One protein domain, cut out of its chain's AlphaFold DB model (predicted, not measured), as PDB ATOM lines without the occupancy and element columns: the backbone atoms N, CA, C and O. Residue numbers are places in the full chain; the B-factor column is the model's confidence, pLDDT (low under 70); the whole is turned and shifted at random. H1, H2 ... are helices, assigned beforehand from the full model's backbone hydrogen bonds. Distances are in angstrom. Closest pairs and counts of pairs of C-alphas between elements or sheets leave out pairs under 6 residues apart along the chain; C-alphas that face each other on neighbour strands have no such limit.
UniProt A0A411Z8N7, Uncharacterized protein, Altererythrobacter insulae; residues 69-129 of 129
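What this domain is: This is residues 69 to 129 of the 129 residues of an uncharacterized protein of Altererythrobacter insulae (UniProt A0A411Z8N7). Two helices make a loose helical hairpin: H1 runs one way, the chain turns tightly, and the longer H2 folds back at a slant past it, its residues 115 to 127 sticking out with 128 and 129. The printed part has 61 residues with two named helices, H1 then H2, and no named strand; the class is all helix. It is only just loose, close to extended, with a radius of gyration of the C-alphas of 15.5 A, and spans 50 by 19 by 19 A, a rod.

How they stand to each other: H1, residues 69 to 91, and H2, residues 97 to 127, run opposite ways at a steep tilt of 40 degrees. They touch with residues 74 to 81 of H1 and 107 to 110 of H2 alone; the closest C-alphas, of Leu 81 and Ile 107, are 7.5 A apart. O i to N i+4 pairs are within hydrogen-bond range in 18 of 19 cases in H1 and 26 of 27 in H2.

Where its parts are: H1 begins at C-alpha 69 (136.935, 177.865, 183.406) and is 31.8 A long from first to last C-alpha. H2, 45.2 A long, ends at C-alpha 127 (135.439, 152.724, 189.579).

The domain as a whole: The C-alphas farthest apart, of Asp 92 and Glu 129, are 50.5 A apart. The printed part has no cut. The H1 to H2 link is tight. Residues 128 to 129 have pLDDT under 70.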
ATOM      1  N   ALA A  69     136.811 176.663 182.578       71.25
ATOM      2  CA  ALA A  69     136.935 177.865 183.406       71.25
ATOM      3  C   ALA A  69     136.835 177.594 184.910       71.25
ATOM      4  O   ALA A  69     137.462 178.302 185.685       71.25
ATOM      5  N   SER A  70     136.099 176.560 185.332       74.06
ATOM      6  CA  SER A  70     136.010 176.175 186.745       74.06
ATOM      7  C   SER A  70     137.379 175.833 187.344       74.06
ATOM      8  O   SER A  70     137.631 176.120 188.511       74.06
ATOM      9  N   LYS A  71     138.283 175.240 186.551       72.25
ATOM     10  CA  LYS A  71     139.651 174.924 186.982       72.25
ATOM     11  C   LYS A  71     140.557 176.149 186.942       72.25
ATOM     12  O   LYS A  71     141.384 176.306 187.833       72.25
ATOM     13  N   VAL A  72     140.374 177.019 185.951       77.56
ATOM     14  CA  VAL A  72     141.131 178.274 185.838       77.56
ATOM     15  C   VAL A  72     140.802 179.213 186.996       77.56
ATOM     16  O   VAL A  72     141.715 179.678 187.664       77.56
ATOM     17  N   ALA A  73     139.520 179.394 187.321       75.69
ATOM     18  CA  ALA A  73     139.093 180.211 188.453       75.69
ATOM     19  C   ALA A  73     139.668 179.691 189.782       75.69
ATOM     20  O   ALA A  73     140.190 180.465 190.576       75.69
ATOM     21  N   SER A  74     139.640 178.371 190.005       72.69
ATOM     22  CA  SER A  74     140.268 177.750 191.184       72.69
ATOM     23  C   SER A  74     141.775 178.055 191.268       72.69
ATOM     24  O   SER A  74     142.288 178.368 192.343       72.69
ATOM     25  N   ALA A  75     142.481 178.047 190.129       79.50
ATOM     26  CA  ALA A  75     143.890 178.428 190.064       79.50
ATOM     27  C   ALA A  75     144.115 179.931 190.329       79.50
ATOM     28  O   ALA A  75     145.032 180.273 191.076       79.50
ATOM     29  N   GLU A  76     143.270 180.829 189.813       81.44
ATOM     30  CA  GLU A  76     143.350 182.273 190.105       81.44
ATOM     31  C   GLU A  76     143.184 182.555 191.609       81.44
ATOM     32  O   GLU A  76     143.972 183.301 192.193       81.44
ATOM     33  N   TYR A  77     142.242 181.878 192.277       79.44
ATOM     34  CA  TYR A  77     142.073 181.994 193.729       79.44
ATOM     35  C   TYR A  77     143.279 181.478 194.526       79.44
ATOM     36  O   TYR A  77     143.581 182.009 195.592       79.44
ATOM     37  N   SER A  78     144.010 180.481 194.021       81.12
ATOM     38  CA  SER A  78     145.275 180.067 194.644       81.12
ATOM     39  C   SER A  78     146.370 181.135 194.505       81.12
ATOM     40  O   SER A  78     147.166 181.324 195.425       81.12
ATOM     41  N   GLY A  79     146.359 181.898 193.405       82.12
ATOM     42  CA  GLY A  79     147.256 183.036 193.186       82.12
ATOM     43  C   GLY A  79     147.064 184.148 194.219       82.12
ATOM     44  O   GLY A  79     148.046 184.716 194.693       82.12
ATOM     45  N   LEU A  80     145.821 184.389 194.651       81.62
ATOM     46  CA  LEU A  80     145.501 185.303 195.757       81.62
ATOM     47  C   LEU A  80     146.217 184.914 197.061       81.62
ATOM     48  O   LEU A  80     146.731 185.782 197.760       81.62
ATOM     49  N   LEU A  81     146.321 183.617 197.368       80.62
ATOM     50  CA  LEU A  81     147.055 183.141 198.548       80.62
ATOM     51  C   LEU A  81     148.564 183.368 198.415       80.62
ATOM     52  O   LEU A  81     149.231 183.733 199.386       80.62
ATOM     53  N   GLY A  82     149.095 183.191 197.203       82.69
ATOM     54  CA  GLY A  82     150.477 183.535 196.879       82.69
ATOM     55  C   GLY A  82     150.759 185.021 197.095       82.69
ATOM     56  O   GLY A  82     151.751 185.358 197.733       82.69
ATOM     57  N   ALA A  83     149.860 185.901 196.647       84.12
ATOM     58  CA  ALA A  83     149.991 187.345 196.833       84.12
ATOM     59  C   ALA A  83     150.033 187.740 198.318       84.12
ATOM     60  O   ALA A  83     150.911 188.500 198.713       84.12
ATOM     61  N   VAL A  84     149.161 187.160 199.153       81.88
ATOM     62  CA  VAL A  84     149.187 187.376 200.614       81.88
ATOM     63  C   VAL A  84     150.513 186.906 201.218       81.88
ATOM     64  O   VAL A  84     151.109 187.604 202.031       81.88
ATOM     65  N   THR A  85     151.009 185.744 200.791       82.62
ATOM     66  CA  THR A  85     152.284 185.199 201.285       82.62
ATOM     67  C   THR A  85     153.463 186.102 200.913       82.62
ATOM     68  O   THR A  85     154.335 186.351 201.740       82.62
ATOM     69  N   VAL A  86     153.483 186.627 199.683       85.75
ATOM     70  CA  VAL A  86     154.504 187.583 199.226       85.75
ATOM     71  C   VAL A  86     154.392 188.916 199.973       85.75
ATOM     72  O   VAL A  86     155.423 189.473 200.333       85.75
ATOM     73  N   GLY A  87     153.175 189.393 200.255       83.81
ATOM     74  CA  GLY A  87     152.924 190.573 201.093       83.81
ATOM     75  C   GLY A  87     153.607 190.461 202.456       83.81
ATOM     76  O   GLY A  87     154.429 191.298 202.818       83.81
ATOM     77  N   ILE A  88     153.370 189.348 203.152       82.75
ATOM     78  CA  ILE A  88     153.965 189.087 204.470       82.75
ATOM     79  C   ILE A  88     155.497 188.977 204.384       82.75
ATOM     80  O   ILE A  88     156.199 189.565 205.197       82.75
ATOM     81  N   LEU A  89     156.034 188.229 203.410       85.81
ATOM     82  CA  LEU A  89     157.476 187.948 203.333       85.81
ATOM     83  C   LEU A  89     158.320 189.118 202.814       85.81
ATOM     84  O   LEU A  89     159.483 189.234 203.191       85.81
ATOM     85  N   TRP A  90     157.776 189.929 201.904       86.00
ATOM     86  CA  TRP A  90     158.543 190.942 201.173       86.00
ATOM     87  C   TRP A  90     158.239 192.373 201.616       86.00
ATOM     88  O   TRP A  90     159.105 193.236 201.493       86.00
ATOM     89  N   PHE A  91     157.028 192.628 202.120       83.06
ATOM     90  CA  PHE A  91     156.584 193.960 202.540       83.06
ATOM     91  C   PHE A  91     156.477 194.112 204.065       83.06
ATOM     92  O   PHE A  91     156.151 195.204 204.521       83.06
ATOM     93  N   ASP A  92     156.773 193.055 204.840       80.00
ATOM     94  CA  ASP A  92     156.658 193.018 206.311       80.00
ATOM     95  C   ASP A  92     155.277 193.505 206.804       80.00
ATOM     96  O   ASP A  92     155.130 194.115 207.864       80.00
ATOM     97  N   GLU A  93     154.233 193.252 206.002       76.62
ATOM     98  CA  GLU A  93     152.852 193.544 206.372       76.62
ATOM     99  C   GLU A  93     152.451 192.620 207.525       76.62
ATOM    100  O   GLU A  93     152.098 191.458 207.313       76.62
ATOM    101  N   MET A  94     152.508 193.133 208.759       77.88
ATOM    102  CA  MET A  94     151.948 192.454 209.926       77.88
ATOM    103  C   MET A  94     150.432 192.320 209.730       77.88
ATOM    104  O   MET A  94     149.726 193.333 209.737       77.88
ATOM    105  N   PRO A  95     149.906 191.096 209.557       74.75
ATOM    106  CA  PRO A  95     148.492 190.920 209.295       74.75
ATOM    107  C   PRO A  95     147.697 191.281 210.551       74.75
ATOM    108  O   PRO A  95     147.829 190.642 211.596       74.75
ATOM    109  N   ASP A  96     146.859 192.310 210.441       83.25
ATOM    110  CA  ASP A  96     145.902 192.673 211.484       83.25
ATOM    111  C   ASP A  96     144.842 191.568 211.662       83.25
ATOM    112  O   ASP A  96     144.589 190.759 210.762       83.25
ATOM    113  N   LEU A  97     144.174 191.545 212.817       84.06
ATOM    114  CA  LEU A  97     143.136 190.566 213.147       84.06
ATOM    115  C   LEU A  97     142.036 190.514 212.070       84.06
ATOM    116  O   LEU A  97     141.538 189.439 211.735       84.06
ATOM    117  N   SER A  98     141.696 191.670 211.493       84.00
ATOM    118  CA  SER A  98     140.742 191.796 210.388       84.00
ATOM    119  C   SER A  98     141.215 191.090 209.107       84.00
ATOM    120  O   SER A  98     140.444 190.353 208.483       84.00
ATOM    121  N   MET A  99     142.495 191.239 208.755       81.38
ATOM    122  CA  MET A  99     143.129 190.576 207.615       81.38
ATOM    123  C   MET A  99     143.187 189.063 207.826       81.38
ATOM    124  O   MET A  99     142.807 188.315 206.930       81.38
ATOM    125  N   ILE A 100     143.555 188.602 209.026       82.75
ATOM    126  CA  ILE A 100     143.603 187.170 209.364       82.75
ATOM    127  C   ILE A 100     142.231 186.521 209.168       82.75
ATOM    128  O   ILE A 100     142.126 185.467 208.538       82.75
ATOM    129  N   ILE A 101     141.168 187.156 209.671       86.31
ATOM    130  CA  ILE A 101     139.798 186.653 209.527       86.31
ATOM    131  C   ILE A 101     139.397 186.629 208.046       86.31
ATOM    132  O   ILE A 101     138.931 185.598 207.558       86.31
ATOM    133  N   GLY A 102     139.620 187.722 207.311       83.00
ATOM    134  CA  GLY A 102     139.297 187.807 205.883       83.00
ATOM    135  C   GLY A 102     140.025 186.751 205.048       83.00
ATOM    136  O   GLY A 102     139.405 186.033 204.262       83.00
ATOM    137  N   THR A 103     141.327 186.580 205.271       81.75
ATOM    138  CA  THR A 103     142.131 185.557 204.600       81.75
ATOM    139  C   THR A 103     141.666 184.148 204.977       81.75
ATOM    140  O   THR A 103     141.564 183.292 204.098       81.75
ATOM    141  N   ALA A 104     141.302 183.891 206.238       83.69
ATOM    142  CA  ALA A 104     140.767 182.596 206.662       83.69
ATOM    143  C   ALA A 104     139.452 182.242 205.945       83.69
ATOM    144  O   ALA A 104     139.285 181.095 205.520       83.69
ATOM    145  N   PHE A 105     138.559 183.217 205.737       85.94
ATOM    146  CA  PHE A 105     137.314 183.034 204.981       85.94
ATOM    147  C   PHE A 105     137.539 182.680 203.507       85.94
ATOM    148  O   PHE A 105     136.688 182.022 202.915       85.94
ATOM    149  N   ILE A 106     138.676 183.065 202.923       81.44
ATOM    150  CA  ILE A 106     139.046 182.711 201.547       81.44
ATOM    151  C   ILE A 106     139.775 181.358 201.518       81.44
ATOM    152  O   ILE A 106     139.432 180.481 200.725       81.44
ATOM    153  N   ILE A 107     140.748 181.144 202.411       79.94
ATOM    154  CA  ILE A 107     141.571 179.925 202.457       79.94
ATOM    155  C   ILE A 107     140.745 178.686 202.815       79.94
ATOM    156  O   ILE A 107     140.881 177.653 202.156       79.94
ATOM    157  N   MET A 108     139.896 178.753 203.846       83.75
ATOM    158  CA  MET A 108     139.122 177.597 204.316       83.75
ATOM    159  C   MET A 108     138.291 176.919 203.214       83.75
ATOM    160  O   MET A 108     138.450 175.708 203.024       83.75
ATOM    161  N   PRO A 109     137.433 177.638 202.461       82.62
ATOM    162  CA  PRO A 109     136.650 177.019 201.399       82.62
ATOM    163  C   PRO A 109     137.523 176.529 200.241       82.62
ATOM    164  O   PRO A 109     137.189 175.507 199.648       82.62
ATOM    165  N   LEU A 110     138.660 177.173 199.949       76.50
ATOM    166  CA  LEU A 110     139.591 176.695 198.918       76.50
ATOM    167  C   LEU A 110     140.256 175.374 199.311       76.50
ATOM    168  O   LEU A 110     140.288 174.444 198.505       76.50
ATOM    169  N   ILE A 111     140.727 175.242 200.557       80.38
ATOM    170  CA  ILE A 111     141.290 173.982 201.066       80.38
ATOM    171  C   ILE A 111     140.217 172.888 201.077       80.38
ATOM    172  O   ILE A 111     140.491 171.746 200.699       80.38
ATOM    173  N   TRP A 112     138.992 173.220 201.492       83.62
ATOM    174  CA  TRP A 112     137.868 172.286 201.450       83.62
ATOM    175  C   TRP A 112     137.590 171.818 200.020       83.62
ATOM    176  O   TRP A 112     137.505 170.615 199.769       83.62
ATOM    177  N   LEU A 113     137.490 172.754 199.075       80.31
ATOM    178  CA  LEU A 113     137.246 172.467 197.667       80.31
ATOM    179  C   LEU A 113     138.354 171.581 197.085       80.31
ATOM    180  O   LEU A 113     138.050 170.563 196.467       80.31
ATOM    181  N   ALA A 114     139.622 171.893 197.360       76.25
ATOM    182  CA  ALA A 114     140.765 171.094 196.922       76.25
ATOM    183  C   ALA A 114     140.712 169.653 197.465       76.25
ATOM    184  O   ALA A 114     140.946 168.698 196.720       76.25
ATOM    185  N   LYS A 115     140.346 169.466 198.742       82.12
ATOM    186  CA  LYS A 115     140.169 168.130 199.340       82.12
ATOM    187  C   LYS A 115     139.013 167.358 198.705       82.12
ATOM    188  O   LYS A 115     139.153 166.161 198.449       82.12
ATOM    189  N   VAL A 116     137.884 168.019 198.448       83.19
ATOM    190  CA  VAL A 116     136.721 167.404 197.789       83.19
ATOM    191  C   VAL A 116     137.073 166.977 196.364       83.19
ATOM    192  O   VAL A 116     136.786 165.843 195.985       83.19
ATOM    193  N   GLU A 117     137.750 167.830 195.594       79.94
ATOM    194  CA  GLU A 117     138.200 167.483 194.244       79.94
ATOM    195  C   GLU A 117     139.185 166.306 194.245       79.94
ATOM    196  O   GLU A 117     139.036 165.386 193.439       79.94
ATOM    197  N   ALA A 118     140.147 166.284 195.173       79.94
ATOM    198  CA  ALA A 118     141.099 165.182 195.309       79.94
ATOM    199  C   ALA A 118     140.404 163.855 195.659       79.94
ATOM    200  O   ALA A 118     140.712 162.815 195.072       79.94
ATOM    201  N   LYS A 119     139.425 163.888 196.574       82.38
ATOM    202  CA  LYS A 119     138.616 162.717 196.940       82.38
ATOM    203  C   LYS A 119     137.804 162.202 195.749       82.38
ATOM    204  O   LYS A 119     137.823 161.002 195.490       82.38
ATOM    205  N   ASN A 120     137.139 163.090 195.010       79.31
ATOM    206  CA  ASN A 120     136.342 162.717 193.840       79.31
ATOM    207  C   ASN A 120     137.208 162.096 192.735       79.31
ATOM    208  O   ASN A 120     136.810 161.102 192.134       79.31
ATOM    209  N   LYS A 121     138.415 162.628 192.513       79.06
ATOM    210  CA  LYS A 121     139.365 162.082 191.536       79.06
ATOM    211  C   LYS A 121     139.849 160.679 191.923       79.06
ATOM    212  O   LYS A 121     139.950 159.815 191.061       79.06
ATOM    213  N   ARG A 122     140.094 160.437 193.218       79.25
ATOM    214  CA  ARG A 122     140.472 159.114 193.743       79.25
ATOM    215  C   ARG A 122     139.332 158.095 193.638       79.25
ATOM    216  O   ARG A 122     139.600 156.944 193.330       79.25
ATOM    217  N   LEU A 123     138.086 158.506 193.883       79.38
ATOM    218  CA  LEU A 123     136.912 157.640 193.714       79.38
ATOM    219  C   LEU A 123     136.667 157.267 192.248       79.38
ATOM    220  O   LEU A 123     136.361 156.115 191.980       79.38
ATOM    221  N   ALA A 124     136.826 158.208 191.314       76.56
ATOM    222  CA  ALA A 124     136.689 157.924 189.886       76.56
ATOM    223  C   ALA A 124     137.706 156.869 189.412       76.56
ATOM    224  O   ALA A 124     137.319 155.910 188.757       76.56
ATOM    225  N   ALA A 125     138.967 156.986 189.842       75.44
ATOM    226  CA  ALA A 125     140.022 156.029 189.497       75.44
ATOM    227  C   ALA A 125     139.780 154.602 190.031       75.44
ATOM    228  O   ALA A 125     140.301 153.658 189.462       75.44
ATOM    229  N   LEU A 126     139.002 154.445 191.109       76.69
ATOM    230  CA  LEU A 126     138.659 153.141 191.700       76.69
ATOM    231  C   LEU A 126     137.423 152.481 191.065       76.69
ATOM    232  O   LEU A 126     137.144 151.330 191.363       76.69
ATOM    233  N   ILE A 127     136.638 153.226 190.279       74.81
ATOM    234  CA  ILE A 127     135.439 152.724 189.579       74.81
ATOM    235  C   ILE A 127     135.786 152.312 188.136       74.81
ATOM    236  O   ILE A 127     135.049 151.547 187.521       74.81
ATOM    237  N   GLU A 128     136.891 152.833 187.592       65.38
ATOM    238  CA  GLU A 128     137.433 152.464 186.275       65.38
ATOM    239  C   GLU A 128     138.329 151.205 186.306       65.38
ATOM    240  O   GLU A 128     138.763 150.758 185.244       65.38
ATOM    241  N   GLU A 129     138.589 150.639 187.493       50.06
ATOM    242  CA  GLU A 129     139.307 149.369 187.732       50.06
ATOM    243  C   GLU A 129     138.317 148.224 188.006       50.06
ATOM    244  O   GLU A 129     138.514 147.123 187.440       50.06
TER     245      GLU A 129